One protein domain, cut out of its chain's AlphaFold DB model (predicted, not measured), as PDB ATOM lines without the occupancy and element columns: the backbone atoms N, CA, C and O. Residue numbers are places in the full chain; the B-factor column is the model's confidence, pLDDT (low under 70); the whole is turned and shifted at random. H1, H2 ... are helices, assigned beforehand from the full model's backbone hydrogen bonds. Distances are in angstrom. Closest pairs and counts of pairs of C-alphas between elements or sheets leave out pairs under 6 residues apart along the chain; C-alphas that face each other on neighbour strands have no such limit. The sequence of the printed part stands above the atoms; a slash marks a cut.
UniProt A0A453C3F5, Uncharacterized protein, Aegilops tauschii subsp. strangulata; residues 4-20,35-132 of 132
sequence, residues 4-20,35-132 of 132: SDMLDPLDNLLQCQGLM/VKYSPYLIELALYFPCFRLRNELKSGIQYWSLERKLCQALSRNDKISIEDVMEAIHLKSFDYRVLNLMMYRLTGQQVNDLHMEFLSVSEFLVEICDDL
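Overview. This is residues 4 to 20 and 35 to 132 of the 132 residues of an uncharacterized protein of Aegilops tauschii subsp. strangulata (UniProt A0A453C3F5). The longest helix, H3, runs along one side of a layer made by H4 and H5, two shorter helices nearly end to end that run back along it; H6 runs along the other side of that layer, across the place where H5 follows H4. H2 folds back on the first part of H3, and H1 is loosely placed beside H2 and H5. You have 115 printed residues with six named helices, H1 to H6 in chain order, and no named strand; the class is all helix. The whole is compact, with a radius of gyration of the C-alphas of 15.1 A, and elongated, spanning 48 by 31 by 22 A.

Arrangement. Begin at H3, residues 51 to 76, the hub, which touches three helices. Its residues 59 to 70 touch H4, residues 82 to 92, closest at the C-alphas of Tyr 63 and Ala 88, 5.3 A apart; this helical hairpin has a steep tilt of 42 degrees. Its residues 52 to 60 touch H5, residues 94 to 107, closest at the C-alphas of Glu 56 and Phe 94, 5.4 A, at a shallow tilt of 23 degrees, opposite ways. H4 and H5 meet only through their link. Look next at H6, residues 113 to 130: it touches H4, closest at the C-alphas of Ile 89 and Phe 124, 6.6 A, at a steep tilt of 54 degrees. H5 and H6 form a hairpin, closest at the C-alphas of Arg 97 and Met 116, 6.3 A, with a tilt of 36 degrees, only just steep. H3 and H6 are apart. H2, residues 39 to 47, forms a hairpin with H3, closest at the C-alphas of Ala 45 and Arg 54, 4.9 A. H1, residues 4 to 20, only just touches H2, with 3 pairs of C-alphas within 8 A, closest at Pro 9 and Tyr 40, 6.6 A; it is close to H5 but not clearly touching. The helix packing is only just mostly crossed, with 2 of 6 touching pairs at a shallow tilt. Every O i to N i+4 pair is within hydrogen-bond range in H2, H3, H4 and H5; H1 has 10 of 13 and H6 13 of 14.

Along the chain. Find C-alpha 51 at (42.797, -4.477, -43.279); from there H3 runs 37.9 A to C-alpha 76 at (43.473, -26.144, -12.186). H6 measures 26.4 A and ends at C-alpha 130, (40.944, -0.943, -10.912). H1 is 25.3 A long, H5 20.0 A, H4 15.2 A and H2 12.0 A.

Size, cuts and confidence. The C-alphas farthest apart, of Asn 77 and Gly 108, are 48.8 A apart. Residues 21 to 34 are not printed; C-alphas 20 and 35 are 10.3 A apart across this cut. The four links printed whole are tight. Mean pLDDT of the printed part is 76.6, with residues 4 to 20, 35 to 50 and 132 under 70.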
ATOM      1  N   SER A   4      22.533  -2.036 -41.651       55.38
ATOM      2  CA  SER A   4      22.034  -3.197 -40.897       55.38
ATOM      3  C   SER A   4      22.973  -4.395 -40.989       55.38
ATOM      4  O   SER A   4      23.216  -5.049 -39.983       55.38
ATOM      5  N   ASP A   5      23.601  -4.605 -42.150       58.12
ATOM      6  CA  ASP A   5      24.530  -5.723 -42.371       58.12
ATOM      7  C   ASP A   5      25.799  -5.626 -41.491       58.12
ATOM      8  O   ASP A   5      26.505  -6.614 -41.296       58.12
ATOM      9  N   MET A   6      26.113  -4.433 -40.965       56.56
ATOM     10  CA  MET A   6      27.246  -4.193 -40.056       56.56
ATOM     11  C   MET A   6      26.848  -4.168 -38.575       56.56
ATOM     12  O   MET A   6      27.723  -4.320 -37.725       56.56
ATOM     13  N   LEU A   7      25.561  -3.979 -38.268       58.00
ATOM     14  CA  LEU A   7      25.055  -3.852 -36.899       58.00
ATOM     15  C   LEU A   7      24.776  -5.216 -36.261       58.00
ATOM     16  O   LEU A   7      25.163  -5.416 -35.114       58.00
ATOM     17  N   ASP A   8      24.225  -6.182 -37.003       58.66
ATOM     18  CA  ASP A   8      23.951  -7.525 -36.461       58.66
ATOM     19  C   ASP A   8      25.210  -8.220 -35.902       58.66
ATOM     20  O   ASP A   8      25.162  -8.807 -34.815       58.66
ATOM     21  N   PRO A   9      26.378  -8.165 -36.570       57.38
ATOM     22  CA  PRO A   9      27.589  -8.767 -36.027       57.38
ATOM     23  C   PRO A   9      28.174  -7.984 -34.841       57.38
ATOM     24  O   PRO A   9      28.841  -8.578 -33.993       57.38
ATOM     25  N   LEU A  10      27.935  -6.669 -34.781       57.53
ATOM     26  CA  LEU A  10      28.385  -5.800 -33.695       57.53
ATOM     27  C   LEU A  10      27.551  -6.021 -32.427       57.53
ATOM     28  O   LEU A  10      28.126  -6.164 -31.355       57.53
ATOM     29  N   ASP A  11      26.230  -6.155 -32.543       56.34
ATOM     30  CA  ASP A  11      25.352  -6.488 -31.412       56.34
ATOM     31  C   ASP A  11      25.711  -7.845 -30.799       56.34
ATOM     32  O   ASP A  11      25.762  -7.993 -29.579       56.34
ATOM     33  N   ASN A  12      26.047  -8.831 -31.635       57.06
ATOM     34  CA  ASN A  12      26.528 -10.126 -31.157       57.06
ATOM     35  C   ASN A  12      27.902 -10.026 -30.468       57.06
ATOM     36  O   ASN A  12      28.141 -10.734 -29.489       57.06
ATOM     37  N   LEU A  13      28.802  -9.156 -30.948       56.00
ATOM     38  CA  LEU A  13      30.092  -8.884 -30.302       56.00
ATOM     39  C   LEU A  13      29.892  -8.250 -28.916       56.00
ATOM     40  O   LEU A  13      30.451  -8.740 -27.937       56.00
ATOM     41  N   LEU A  14      29.041  -7.222 -28.835       56.59
ATOM     42  CA  LEU A  14      28.701  -6.507 -27.602       56.59
ATOM     43  C   LEU A  14      27.994  -7.425 -26.587       56.59
ATOM     44  O   LEU A  14      28.313  -7.401 -25.400       56.59
ATOM     45  N   GLN A  15      27.086  -8.300 -27.035       55.56
ATOM     46  CA  GLN A  15      26.469  -9.320 -26.172       55.56
ATOM     47  C   GLN A  15      27.490 -10.326 -25.631       55.56
ATOM     48  O   GLN A  15      27.387 -10.748 -24.479       55.56
ATOM     49  N   CYS A  16      28.489 -10.704 -26.434       50.75
ATOM     50  CA  CYS A  16      29.568 -11.575 -25.972       50.75
ATOM     51  C   CYS A  16      30.470 -10.881 -24.938       50.75
ATOM     52  O   CYS A  16      30.930 -11.553 -24.019       50.75
ATOM     53  N   GLN A  17      30.685  -9.563 -25.039       48.38
ATOM     54  CA  GLN A  17      31.406  -8.783 -24.023       48.38
ATOM     55  C   GLN A  17      30.630  -8.677 -22.703       48.38
ATOM     56  O   GLN A  17      31.207  -8.896 -21.641       48.38
ATOM     57  N   GLY A  18      29.318  -8.405 -22.757       47.53
ATOM     58  CA  GLY A  18      28.477  -8.281 -21.557       47.53
ATOM     59  C   GLY A  18      28.412  -9.560 -20.709       47.53
ATOM     60  O   GLY A  18      28.217  -9.501 -19.502       47.53
ATOM     61  N   LEU A  19      28.651 -10.729 -21.312       41.47
ATOM     62  CA  LEU A  19      28.747 -12.004 -20.592       41.47
ATOM     63  C   LEU A  19      30.052 -12.172 -19.788       41.47
ATOM     64  O   LEU A  19      30.127 -13.096 -18.974       41.47
ATOM     65  N   MET A  20      31.069 -11.329 -20.007       42.66
ATOM     66  CA  MET A  20      32.399 -11.474 -19.393       42.66
ATOM     67  C   MET A  20      32.656 -10.502 -18.236       42.66
ATOM     68  O   MET A  20      33.372 -10.860 -17.304       42.66
ATOM     69  N   VAL A  35      31.510 -20.118 -25.191       40.44
ATOM     70  CA  VAL A  35      31.849 -19.171 -26.273       40.44
ATOM     71  C   VAL A  35      32.536 -19.983 -27.373       40.44
ATOM     72  O   VAL A  35      33.763 -20.039 -27.501       40.44
ATOM     73  N   LYS A  36      31.722 -20.734 -28.132       37.72
ATOM     74  CA  LYS A  36      32.129 -21.172 -29.469       37.72
ATOM     75  C   LYS A  36      32.538 -19.897 -30.193       37.72
ATOM     76  O   LYS A  36      31.851 -18.891 -30.031       37.72
ATOM     77  N   TYR A  37      33.631 -19.939 -30.962       43.59
ATOM     78  CA  TYR A  37      33.876 -18.921 -31.983       43.59
ATOM     79  C   TYR A  37      32.528 -18.607 -32.599       43.59
ATOM     80  O   TYR A  37      31.910 -19.522 -33.144       43.59
ATOM     81  N   SER A  38      32.035 -17.384 -32.431       46.06
ATOM     82  CA  SER A  38      30.891 -16.973 -33.214       46.06
ATOM     83  C   SER A  38      31.391 -17.122 -34.655       46.06
ATOM     84  O   SER A  38      32.375 -16.455 -34.990       46.06
ATOM     85  N   PRO A  39      30.872 -18.056 -35.481       45.75
ATOM     86  CA  PRO A  39      31.338 -18.213 -36.863       45.75
ATOM     87  C   PRO A  39      31.324 -16.863 -37.602       45.75
ATOM     88  O   PRO A  39      32.189 -16.596 -38.433       45.75
ATOM     89  N   TYR A  40      30.460 -15.961 -37.139       47.59
ATOM     90  CA  TYR A  40      30.356 -14.551 -37.468       47.59
ATOM     91  C   TYR A  40      31.626 -13.710 -37.293       47.59
ATOM     92  O   TYR A  40      31.796 -12.780 -38.058       47.59
ATOM     93  N   LEU A  41      32.541 -13.988 -36.359       49.69
ATOM     94  CA  LEU A  41      33.798 -13.225 -36.205       49.69
ATOM     95  C   LEU A  41      34.810 -13.532 -37.313       49.69
ATOM     96  O   LEU A  41      35.505 -12.645 -37.809       49.69
ATOM     97  N   ILE A  42      34.875 -14.803 -37.709       51.84
ATOM     98  CA  ILE A  42      35.687 -15.255 -38.842       51.84
ATOM     99  C   ILE A  42      35.044 -14.764 -40.146       51.84
ATOM    100  O   ILE A  42      35.741 -14.274 -41.033       51.84
ATOM    101  N   GLU A  43      33.715 -14.831 -40.234       49.25
ATOM    102  CA  GLU A  43      32.938 -14.328 -41.367       49.25
ATOM    103  C   GLU A  43      33.061 -12.801 -41.509       49.25
ATOM    104  O   GLU A  43      33.396 -12.323 -42.587       49.25
ATOM    105  N   LEU A  44      32.960 -12.041 -40.413       53.03
ATOM    106  CA  LEU A  44      33.227 -10.599 -40.320       53.03
ATOM    107  C   LEU A  44      34.617 -10.240 -40.845       53.03
ATOM    108  O   LEU A  44      34.773  -9.340 -41.672       53.03
ATOM    109  N   ALA A  45      35.642 -10.961 -40.384       51.12
ATOM    110  CA  ALA A  45      37.013 -10.737 -40.814       51.12
ATOM    111  C   ALA A  45      37.179 -10.963 -42.328       51.12
ATOM    112  O   ALA A  45      37.952 -10.249 -42.971       51.12
ATOM    113  N   LEU A  46      36.456 -11.920 -42.919       50.56
ATOM    114  CA  LEU A  46      36.465 -12.191 -44.360       50.56
ATOM    115  C   LEU A  46      35.615 -11.190 -45.162       50.56
ATOM    116  O   LEU A  46      36.021 -10.818 -46.263       50.56
ATOM    117  N   TYR A  47      34.500 -10.720 -44.600       52.06
ATOM    118  CA  TYR A  47      33.517  -9.854 -45.257       52.06
ATOM    119  C   TYR A  47      33.947  -8.381 -45.325       52.06
ATOM    120  O   TYR A  47      33.582  -7.660 -46.253       52.06
ATOM    121  N   PHE A  48      34.764  -7.915 -44.374       55.84
ATOM    122  CA  PHE A  48      35.241  -6.535 -44.366       55.84
ATOM    123  C   PHE A  48      36.521  -6.350 -45.206       55.84
ATOM    124  O   PHE A  48      37.564  -6.927 -44.887       55.84
ATOM    125  N   PRO A  49      36.522  -5.460 -46.222       56.50
ATOM    126  CA  PRO A  49      37.720  -5.151 -47.011       56.50
ATOM    127  C   PRO A  49      38.738  -4.271 -46.260       56.50
ATOM    128  O   PRO A  49      39.766  -3.892 -46.818       56.50
ATOM    129  N   CYS A  50      38.471  -3.897 -45.003       68.56
ATOM    130  CA  CYS A  50      39.365  -3.051 -44.221       68.56
ATOM    131  C   CYS A  50      40.408  -3.896 -43.483       68.56
ATOM    132  O   CYS A  50      40.090  -4.582 -42.513       68.56
ATOM    133  N   PHE A  51      41.666  -3.796 -43.913       78.50
ATOM    134  CA  PHE A  51      42.797  -4.477 -43.279       78.50
ATOM    135  C   PHE A  51      42.906  -4.182 -41.773       78.50
ATOM    136  O   PHE A  51      43.158  -5.098 -40.994       78.50
ATOM    137  N   ARG A  52      42.646  -2.932 -41.355       83.00
ATOM    138  CA  ARG A  52      42.693  -2.520 -39.942       83.00
ATOM    139  C   ARG A  52      41.671  -3.281 -39.095       83.00
ATOM    140  O   ARG A  52      42.057  -3.922 -38.130       83.00
ATOM    141  N   LEU A  53      40.406  -3.321 -39.519       82.25
ATOM    142  CA  LEU A  53      39.354  -4.048 -38.796       82.25
ATOM    143  C   LEU A  53      39.657  -5.548 -38.687       82.25
ATOM    144  O   LEU A  53      39.482  -6.149 -37.633       82.25
ATOM    145  N   ARG A  54      40.163  -6.154 -39.768       79.88
ATOM    146  CA  ARG A  54      40.563  -7.566 -39.767       79.88
ATOM    147  C   ARG A  54      41.675  -7.848 -38.753       79.88
ATOM    148  O   ARG A  54      41.669  -8.920 -38.154       79.88
ATOM    149  N   ASN A  55      42.627  -6.934 -38.582       87.06
ATOM    150  CA  ASN A  55      43.692  -7.101 -37.595       87.06
ATOM    151  C   ASN A  55      43.153  -7.005 -36.170       87.06
ATOM    152  O   ASN A  55      43.482  -7.867 -35.365       87.06
ATOM    153  N   GLU A  56      42.262  -6.054 -35.895       88.00
ATOM    154  CA  GLU A  56      41.648  -5.938 -34.567       88.00
ATOM    155  C   GLU A  56      40.808  -7.173 -34.210       88.00
ATOM    156  O   GLU A  56      40.906  -7.712 -33.111       88.00
ATOM    157  N   LEU A  57      40.072  -7.731 -35.173       82.62
ATOM    158  CA  LEU A  57      39.353  -8.995 -34.971       82.62
ATOM    159  C   LEU A  57      40.299 -10.181 -34.713       82.62
ATOM    160  O   LEU A  57      39.974 -11.073 -33.930       82.62
ATOM    161  N   LYS A  58      41.483 -10.208 -35.343       84.00
ATOM    162  CA  LYS A  58      42.511 -11.220 -35.042       84.00
ATOM    163  C   LYS A  58      43.067 -11.053 -33.631       84.00
ATOM    164  O   LYS A  58      43.248 -12.065 -32.959       84.00
ATOM    165  N   SER A  59      43.289  -9.817 -33.184       88.25
ATOM    166  CA  SER A  59      43.675  -9.525 -31.802       88.25
ATOM    167  C   SER A  59      42.622 -10.031 -30.815       88.25
ATOM    168  O   SER A  59      42.986 -10.710 -29.861       88.25
ATOM    169  N   GLY A  60      41.328  -9.855 -31.104       85.25
ATOM    170  CA  GLY A  60      40.245 -10.442 -30.300       85.25
ATOM    171  C   GLY A  60      40.280 -11.972 -30.242       85.25
ATOM    172  O   GLY A  60      40.162 -12.572 -29.175       85.25
ATOM    173  N   ILE A  61      40.539 -12.635 -31.375       83.62
ATOM    174  CA  ILE A  61      40.719 -14.098 -31.414       83.62
ATOM    175  C   ILE A  61      41.890 -14.547 -30.527       83.62
ATOM    176  O   ILE A  61      41.779 -15.561 -29.829       83.62
ATOM    177  N   GLN A  62      43.009 -13.822 -30.566       87.88
ATOM    178  CA  GLN A  62      44.181 -14.109 -29.738       87.88
ATOM    179  C   GLN A  62      43.889 -13.869 -28.255       87.88
ATOM    180  O   GLN A  62      44.166 -14.755 -27.445       87.88
ATOM    181  N   TYR A  63      43.248 -12.745 -27.922       88.81
ATOM    182  CA  TYR A  63      42.802 -12.406 -26.573       88.81
ATOM    183  C   TYR A  63      41.971 -13.534 -25.957       88.81
ATOM    184  O   TYR A  63      42.358 -14.092 -24.935       88.81
ATOM    185  N   TRP A  64      40.904 -13.981 -26.627       84.44
ATOM    186  CA  TRP A  64      40.064 -15.073 -26.116       84.44
ATOM    187  C   TRP A  64      40.797 -16.411 -25.997       84.44
ATOM    188  O   TRP A  64      40.424 -17.280 -25.204       84.44
ATOM    189  N   SER A  65      41.815 -16.649 -26.826       86.44
ATOM    190  CA  SER A  65      42.653 -17.839 -26.672       86.44
ATOM    191  C   SER A  65      43.476 -17.769 -25.386       86.44
ATOM    192  O   SER A  65      43.562 -18.772 -24.674       86.44
ATOM    193  N   LEU A  66      44.059 -16.606 -25.088       88.06
ATOM    194  CA  LEU A  66      44.828 -16.370 -23.869       88.06
ATOM    195  C   LEU A  66      43.936 -16.387 -22.635       88.06
ATOM    196  O   LEU A  66      44.233 -17.112 -21.697       88.06
ATOM    197  N   GLU A  67      42.802 -15.697 -22.661       85.88
ATOM    198  CA  GLU A  67      41.840 -15.687 -21.562       85.88
ATOM    199  C   GLU A  67      41.413 -17.113 -21.184       85.88
ATOM    200  O   GLU A  67      41.546 -17.526 -20.034       85.88
ATOM    201  N   ARG A  68      41.008 -17.940 -22.160       86.12
ATOM    202  CA  ARG A  68      40.646 -19.342 -21.892       86.12
ATOM    203  C   ARG A  68      41.807 -20.147 -21.318       86.12
ATOM    204  O   ARG A  68      41.580 -20.975 -20.436       86.12
ATOM    205  N   LYS A  69      43.029 -19.928 -21.809       88.31
ATOM    206  CA  LYS A  69      44.241 -20.571 -21.283       88.31
ATOM    207  C   LYS A  69      44.467 -20.176 -19.819       88.31
ATOM    208  O   LYS A  69      44.647 -21.057 -18.981       88.31
ATOM    209  N   LEU A  70      44.388 -18.883 -19.511       87.75
ATOM    210  CA  LEU A  70      44.573 -18.320 -18.175       87.75
ATOM    211  C   LEU A  70      43.487 -18.802 -17.204       87.75
ATOM    212  O   LEU A  70      43.809 -19.323 -16.139       87.75
ATOM    213  N   CYS A  71      42.210 -18.744 -17.589       86.00
ATOM    214  CA  CYS A  71      41.102 -19.234 -16.767       86.00
ATOM    215  C   CYS A  71      41.185 -20.744 -16.507       86.00
ATOM    216  O   CYS A  71      40.855 -21.206 -15.410       86.00
ATOM    217  N   GLN A  72      41.620 -21.538 -17.494       86.62
ATOM    218  CA  GLN A  72      41.839 -22.976 -17.310       86.62
ATOM    219  C   GLN A  72      42.993 -23.254 -16.346       86.62
ATOM    220  O   GLN A  72      42.837 -24.115 -15.480       86.62
ATOM    221  N   ALA A  73      44.107 -22.527 -16.470       88.44
ATOM    222  CA  ALA A  73      45.237 -22.633 -15.552       88.44
ATOM    223  C   ALA A  73      44.820 -22.258 -14.121       88.44
ATOM    224  O   ALA A  73      45.053 -23.029 -13.195       88.44
ATOM    225  N   LEU A  74      44.089 -21.149 -13.956       86.94
ATOM    226  CA  LEU A  74      43.551 -20.716 -12.666       86.94
ATOM    227  C   LEU A  74      42.613 -21.768 -12.053       86.94
ATOM    228  O   LEU A  74      42.741 -22.112 -10.883       86.94
ATOM    229  N   SER A  75      41.715 -22.347 -12.858       85.94
ATOM    230  CA  SER A  75      40.776 -23.388 -12.404       85.94
ATOM    231  C   SER A  75      41.471 -24.681 -11.964       85.94
ATOM    232  O   SER A  75      40.931 -25.425 -11.147       85.94
ATOM    233  N   ARG A  76      42.644 -24.978 -12.532       91.25
ATOM    234  CA  ARG A  76      43.473 -26.144 -12.186       91.25
ATOM    235  C   ARG A  76      44.497 -25.843 -11.095       91.25
ATOM    236  O   ARG A  76      45.161 -26.767 -10.638       91.25
ATOM    237  N   ASN A  77      44.587 -24.584 -10.662       90.31
ATOM    238  CA  ASN A  77      45.633 -24.083  -9.778       90.31
ATOM    239  C   ASN A  77      47.052 -24.323 -10.343       90.31
ATOM    240  O   ASN A  77      47.997 -24.587  -9.600       90.31
ATOM    241  N   ASP A  78      47.179 -24.263 -11.673       92.38
ATOM    242  CA  ASP A  78      48.445 -24.374 -12.396       92.38
ATOM    243  C   ASP A  78      49.213 -23.042 -12.355       92.38
ATOM    244  O   ASP A  78      48.652 -21.970 -12.114       92.38
ATOM    245  N   LYS A  79      50.519 -23.089 -12.643       92.31
ATOM    246  CA  LYS A  79      51.343 -21.877 -12.744       92.31
ATOM    247  C   LYS A  79      50.869 -21.006 -13.913       92.31
ATOM    248  O   LYS A  79      50.866 -21.450 -15.060       92.31
ATOM    249  N   ILE A  80      50.546 -19.750 -13.620       92.06
ATOM    250  CA  ILE A  80      50.176 -18.734 -14.608       92.06
ATOM    251  C   ILE A  80      51.445 -18.031 -15.118       92.06
ATOM    252  O   ILE A  80      52.329 -17.690 -14.331       92.06
ATOM    253  N   SER A  81      51.551 -17.844 -16.436       93.75
ATOM    254  CA  SER A  81      52.621 -17.053 -17.058       93.75
ATOM    255  C   SER A  81      52.246 -15.576 -17.029       93.75
ATOM    256  O   SER A  81      51.152 -15.202 -17.447       93.75
ATOM    257  N   ILE A  82      53.168 -14.740 -16.545       91.06
ATOM    258  CA  ILE A  82      52.995 -13.282 -16.530       91.06
ATOM    259  C   ILE A  82      52.967 -12.753 -17.965       91.06
ATOM    260  O   ILE A  82      52.201 -11.850 -18.268       91.06
ATOM    261  N   GLU A  83      53.744 -13.356 -18.862       94.31
ATOM    262  CA  GLU A  83      53.797 -12.990 -20.275       94.31
ATOM    263  C   GLU A  83      52.436 -13.187 -20.959       94.31
ATOM    264  O   GLU A  83      51.974 -12.293 -21.662       94.31
ATOM    265  N   ASP A  84      51.759 -14.315 -20.702       92.00
ATOM    266  CA  ASP A  84      50.401 -14.557 -21.212       92.00
ATOM    267  C   ASP A  84      49.390 -13.532 -20.667       92.00
ATOM    268  O   ASP A  84      48.487 -13.115 -21.393       92.00
ATOM    269  N   VAL A  85      49.527 -13.135 -19.393       90.38
ATOM    270  CA  VAL A  85      48.660 -12.127 -18.756       90.38
ATOM    271  C   VAL A  85      48.888 -10.753 -19.379       90.38
ATOM    272  O   VAL A  85      47.929 -10.107 -19.787       90.38
ATOM    273  N   MET A  86      50.145 -10.323 -19.499       90.25
ATOM    274  CA  MET A  86      50.490  -9.036 -20.103       90.25
ATOM    275  C   MET A  86      49.988  -8.943 -21.545       90.25
ATOM    276  O   MET A  86      49.386  -7.940 -21.924       90.25
ATOM    277  N   GLU A  87      50.170 -10.003 -22.334       92.12
ATOM    278  CA  GLU A  87      49.670 -10.053 -23.708       92.12
ATOM    279  C   GLU A  87      48.135  -9.993 -23.754       92.12
ATOM    280  O   GLU A  87      47.568  -9.262 -24.565       92.12
ATOM    281  N   ALA A  88      47.441 -10.699 -22.854       89.81
ATOM    282  CA  ALA A  88      45.984 -10.630 -22.776       89.81
ATOM    283  C   ALA A  88      45.497  -9.206 -22.463       89.81
ATOM    284  O   ALA A  88      44.580  -8.724 -23.124       89.81
ATOM    285  N   ILE A  89      46.134  -8.504 -21.521       87.88
ATOM    286  CA  ILE A  89      45.780  -7.116 -21.189       87.88
ATOM    287  C   ILE A  89      45.976  -6.205 -22.411       87.88
ATOM    288  O   ILE A  89      45.086  -5.430 -22.755       87.88
ATOM    289  N   HIS A  90      47.097  -6.325 -23.127       89.19
ATOM    290  CA  HIS A  90      47.347  -5.507 -24.321       89.19
ATOM    291  C   HIS A  90      46.349  -5.765 -25.456       89.19
ATOM    292  O   HIS A  90      46.016  -4.850 -26.217       89.19
ATOM    293  N   LEU A  91      45.854  -6.997 -25.577       90.06
ATOM    294  CA  LEU A  91      44.867  -7.355 -26.589       90.06
ATOM    295  C   LEU A  91      43.431  -7.008 -26.180       90.06
ATOM    296  O   LEU A  91      42.588  -6.928 -27.070       90.06
ATOM    297  N   LYS A  92      43.150  -6.773 -24.890       86.38
ATOM    298  CA  LYS A  92      41.799  -6.565 -24.340       86.38
ATOM    299  C   LYS A  92      41.026  -5.447 -25.044       86.38
ATOM    300  O   LYS A  92      39.881  -5.651 -25.415       86.38
ATOM    301  N   SER A  93      41.705  -4.346 -25.370       88.00
ATOM    302  CA  SER A  93      41.147  -3.157 -26.046       88.00
ATOM    303  C   SER A  93      40.674  -3.358 -27.498       88.00
ATOM    304  O   SER A  93      40.304  -2.389 -28.175       88.00
ATOM    305  N   PHE A  94      40.773  -4.571 -28.056       88.00
ATOM    306  CA  PHE A  94      40.434  -4.833 -29.460       88.00
ATOM    307  C   PHE A  94      38.982  -4.458 -29.787       88.00
ATOM    308  O   PHE A  94      38.687  -4.016 -30.895       88.00
ATOM    309  N   ASP A  95      38.076  -4.625 -28.833       81.94
ATOM    310  CA  ASP A  95      36.649  -4.361 -28.949       81.94
ATOM    311  C   ASP A  95      36.336  -2.874 -29.165       81.94
ATOM    312  O   ASP A  95      35.648  -2.520 -30.128       81.94
ATOM    313  N   TYR A  96      36.920  -1.986 -28.359       83.62
ATOM    314  CA  TYR A  96      36.836  -0.540 -28.534       83.62
ATOM    315  C   TYR A  96      37.422  -0.110 -29.872       83.62
ATOM    316  O   TYR A  96      36.871   0.769 -30.543       83.62
ATOM    317  N   ARG A  97      38.523  -0.740 -30.296       89.12
ATOM    318  CA  ARG A  97      39.148  -0.465 -31.593       89.12
ATOM    319  C   ARG A  97      38.269  -0.927 -32.756       89.12
ATOM    320  O   ARG A  97      38.091  -0.170 -33.710       89.12
ATOM    321  N   VAL A  98      37.659  -2.110 -32.673       85.50
ATOM    322  CA  VAL A  98      36.679  -2.613 -33.653       85.50
ATOM    323  C   VAL A  98      35.488  -1.660 -33.756       85.50
ATOM    324  O   VAL A  98      35.155  -1.226 -34.862       85.50
ATOM    325  N   LEU A  99      34.893  -1.286 -32.620       85.31
ATOM    326  CA  LEU A  99      33.754  -0.372 -32.562       85.31
ATOM    327  C   LEU A  99      34.092   0.986 -33.193       85.31
ATOM    328  O   LEU A  99      33.369   1.468 -34.065       85.31
ATOM    329  N   ASN A 100      35.221   1.590 -32.817       88.88
ATOM    330  CA  ASN A 100      35.612   2.899 -33.340       88.88
ATOM    331  C   ASN A 100      35.958   2.855 -34.833       88.88
ATOM    332  O   ASN A 100      35.586   3.764 -35.576       88.88
ATOM    333  N   LEU A 101      36.594   1.784 -35.317       87.19
ATOM    334  CA  LEU A 101      36.811   1.588 -36.752       87.19
ATOM    335  C   LEU A 101      35.490   1.499 -37.522       87.19
ATOM    336  O   LEU A 101      35.388   2.065 -38.614       87.19
ATOM    337  N   MET A 102      34.473   0.832 -36.969       83.00
ATOM    338  CA  MET A 102      33.134   0.837 -37.558       83.00
ATOM    339  C   MET A 102      32.545   2.253 -37.560       83.00
ATOM    340  O   MET A 102      32.095   2.710 -38.607       83.00
ATOM    341  N   MET A 103      32.638   2.997 -36.457       84.75
ATOM    342  CA  MET A 103      32.140   4.379 -36.375       84.75
ATOM    343  C   MET A 103      32.793   5.320 -37.399       84.75
ATOM    344  O   MET A 103      32.087   6.071 -38.076       84.75
ATOM    345  N   TYR A 104      34.114   5.243 -37.605       86.81
ATOM    346  CA  TYR A 104      34.794   6.000 -38.668       86.81
ATOM    347  C   TYR A 104      34.228   5.673 -40.053       86.81
ATOM    348  O   TYR A 104      33.982   6.562 -40.866       86.81
ATOM    349  N   ARG A 105      33.965   4.387 -40.318       81.69
ATOM    350  CA  ARG A 105      33.408   3.930 -41.598       81.69
ATOM    351  C   ARG A 105      31.982   4.421 -41.809       81.69
ATOM    352  O   ARG A 105      31.666   4.862 -42.910       81.69
ATOM    353  N   LEU A 106      31.146   4.357 -40.774       81.75
ATOM    354  CA  LEU A 106      29.749   4.790 -40.835       81.75
ATOM    355  C   LEU A 106      29.616   6.307 -40.991       81.75
ATOM    356  O   LEU A 106      28.712   6.773 -41.678       81.75
ATOM    357  N   THR A 107      30.534   7.073 -40.403       85.88
ATOM    358  CA  THR A 107      30.554   8.542 -40.501       85.88
ATOM    359  C   THR A 107      31.306   9.063 -41.730       85.88
ATOM    360  O   THR A 107      31.328  10.268 -41.968       85.88
ATOM    361  N   GLY A 108      31.931   8.179 -42.518       84.62
ATOM    362  CA  GLY A 108      32.752   8.558 -43.672       84.62
ATOM    363  C   GLY A 108      34.022   9.333 -43.301       84.62
ATOM    364  O   GLY A 108      34.619   9.978 -44.162       84.62
ATOM    365  N   GLN A 109      34.431   9.292 -42.035       89.81
ATOM    366  CA  GLN A 109      35.628   9.960 -41.543       89.81
ATOM    367  C   GLN A 109      36.876   9.101 -41.773       89.81
ATOM    368  O   GLN A 109      36.830   7.868 -41.779       89.81
ATOM    369  N   GLN A 110      38.024   9.759 -41.942       89.62
ATOM    370  CA  GLN A 110      39.304   9.057 -41.960       89.62
ATOM    371  C   GLN A 110      39.675   8.599 -40.551       89.62
ATOM    372  O   GLN A 110      39.506   9.339 -39.584       89.62
ATOM    373  N   VAL A 111      40.207   7.381 -40.451       90.19
ATOM    374  CA  VAL A 111      40.649   6.806 -39.178       90.19
ATOM    375  C   VAL A 111      41.831   7.610 -38.640       90.19
ATOM    376  O   VAL A 111      42.860   7.716 -39.308       90.19
ATOM    377  N   ASN A 112      41.695   8.136 -37.424       92.12
ATOM    378  CA  ASN A 112      42.776   8.811 -36.714       92.12
ATOM    379  C   ASN A 112      43.615   7.792 -35.928       92.12
ATOM    380  O   ASN A 112      43.127   7.201 -34.966       92.12
ATOM    381  N   ASP A 113      44.877   7.619 -36.318       91.31
ATOM    382  CA  ASP A 113      45.788   6.652 -35.695       91.31
ATOM    383  C   ASP A 113      46.120   6.988 -34.234       91.31
ATOM    384  O   ASP A 113      46.200   6.074 -33.417       91.31
ATOM    385  N   LEU A 114      46.190   8.275 -33.870       94.00
ATOM    386  CA  LEU A 114      46.387   8.689 -32.478       94.00
ATOM    387  C   LEU A 114      45.194   8.292 -31.602       94.00
ATOM    388  O   LEU A 114      45.371   7.877 -30.463       94.00
ATOM    389  N   HIS A 115      43.970   8.389 -32.136       92.75
ATOM    390  CA  HIS A 115      42.788   7.909 -31.420       92.75
ATOM    391  C   HIS A 115      42.854   6.385 -31.234       92.75
ATOM    392  O   HIS A 115      42.595   5.894 -30.141       92.75
ATOM    393  N   MET A 116      43.257   5.636 -32.265       91.62
ATOM    394  CA  MET A 116      43.388   4.178 -32.163       91.62
ATOM    395  C   MET A 116      44.438   3.751 -31.129       91.62
ATOM    396  O   MET A 116      44.208   2.794 -30.396       91.62
ATOM    397  N   GLU A 117      45.564   4.462 -31.043       90.81
ATOM    398  CA  GLU A 117      46.594   4.232 -30.022       90.81
ATOM    399  C   GLU A 117      46.099   4.600 -28.617       90.81
ATOM    400  O   GLU A 117      46.301   3.841 -27.668       90.81
ATOM    401  N   PHE A 118      45.387   5.725 -28.492       92.69
ATOM    402  CA  PHE A 118      44.796   6.160 -27.230       92.69
ATOM    403  C   PHE A 118      43.861   5.101 -26.637       92.69
ATOM    404  O   PHE A 118      43.944   4.841 -25.441       92.69
ATOM    405  N   LEU A 119      43.022   4.453 -27.453       89.31
ATOM    406  CA  LEU A 119      42.130   3.383 -26.986       89.31
ATOM    407  C   LEU A 119      42.908   2.219 -26.353       89.31
ATOM    408  O   LEU A 119      42.509   1.716 -25.306       89.31
ATOM    409  N   SER A 120      44.043   1.834 -26.941       87.38
ATOM    410  CA  SER A 120      44.898   0.772 -26.398       87.38
ATOM    411  C   SER A 120      45.524   1.152 -25.053       87.38
ATOM    412  O   SER A 120      45.580   0.328 -24.144       87.38
ATOM    413  N   VAL A 121      46.001   2.393 -24.920       88.19
ATOM    414  CA  VAL A 121      46.647   2.881 -23.688       88.19
ATOM    415  C   VAL A 121      45.624   3.136 -22.584       88.19
ATOM    416  O   VAL A 121      45.879   2.805 -21.431       88.19
ATOM    417  N   SER A 122      44.471   3.712 -22.926       87.19
ATOM    418  CA  SER A 122      43.409   4.021 -21.969       87.19
ATOM    419  C   SER A 122      42.908   2.759 -21.278       87.19
ATOM    420  O   SER A 122      42.787   2.765 -20.060       87.19
ATOM    421  N   GLU A 123      42.669   1.682 -22.029       83.75
ATOM    422  CA  GLU A 123      42.243   0.401 -21.455       83.75
ATOM    423  C   GLU A 123      43.290  -0.144 -20.479       83.75
ATOM    424  O   GLU A 123      42.974  -0.487 -19.347       83.75
ATOM    425  N   PHE A 124      44.566  -0.140 -20.877       83.38
ATOM    426  CA  PHE A 124      45.657  -0.597 -20.017       83.38
ATOM    427  C   PHE A 124      45.733   0.184 -18.695       83.38
ATOM    428  O   PHE A 124      45.951  -0.400 -17.636       83.38
ATOM    429  N   LEU A 125      45.552   1.506 -18.750       83.81
ATOM    430  CA  LEU A 125      45.562   2.351 -17.558       83.81
ATOM    431  C   LEU A 125      44.353   2.102 -16.657       83.81
ATOM    432  O   LEU A 125      44.524   2.099 -15.442       83.81
ATOM    433  N   VAL A 126      43.165   1.894 -17.232       82.19
ATOM    434  CA  VAL A 126      41.952   1.558 -16.471       82.19
ATOM    435  C   VAL A 126      42.144   0.244 -15.717       82.19
ATOM    436  O   VAL A 126      41.947   0.229 -14.509       82.19
ATOM    437  N   GLU A 127      42.651  -0.801 -16.376       79.31
ATOM    438  CA  GLU A 127      42.909  -2.095 -15.726       79.31
ATOM    439  C   GLU A 127      43.898  -1.976 -14.558       79.31
ATOM    440  O   GLU A 127      43.677  -2.549 -13.499       79.31
ATOM    441  N   ILE A 128      44.969  -1.184 -14.708       78.19
ATOM    442  CA  ILE A 128      45.901  -0.931 -13.597       78.19
ATOM    443  C   ILE A 128      45.214  -0.172 -12.460       78.19
ATOM    444  O   ILE A 128      45.508  -0.429 -11.296       78.19
ATOM    445  N   CYS A 129      44.355   0.797 -12.777       75.44
ATOM    446  CA  CYS A 129      43.691   1.618 -11.768       75.44
ATOM    447  C   CYS A 129      42.640   0.841 -10.973       75.44
ATOM    448  O   CYS A 129      42.479   1.129  -9.792       75.44
ATOM    449  N   ASP A 130      41.953  -0.121 -11.589       75.94
ATOM    450  CA  ASP A 130      40.944  -0.943 -10.912       75.94
ATOM    451  C   ASP A 130      41.555  -1.896  -9.864       75.94
ATOM    452  O   ASP A 130      40.879  -2.267  -8.902       75.94
ATOM    453  N   ASP A 131      42.839  -2.247 -10.008       71.56
ATOM    454  CA  ASP A 131      43.572  -3.151  -9.109       71.56
ATOM    455  C   ASP A 131      44.387  -2.435  -7.999       71.56
ATOM    456  O   ASP A 131      45.004  -3.108  -7.161       71.56
ATOM    457  N   LEU A 132      44.425  -1.093  -7.982       58.56
ATOM    458  CA  LEU A 132      45.168  -0.259  -7.009       58.56
ATOM    459  C   LEU A 132      44.304   0.209  -5.828       58.56
ATOM    460  O   LEU A 132      44.830   0.166  -4.688       58.56
TER     461      LEU A 132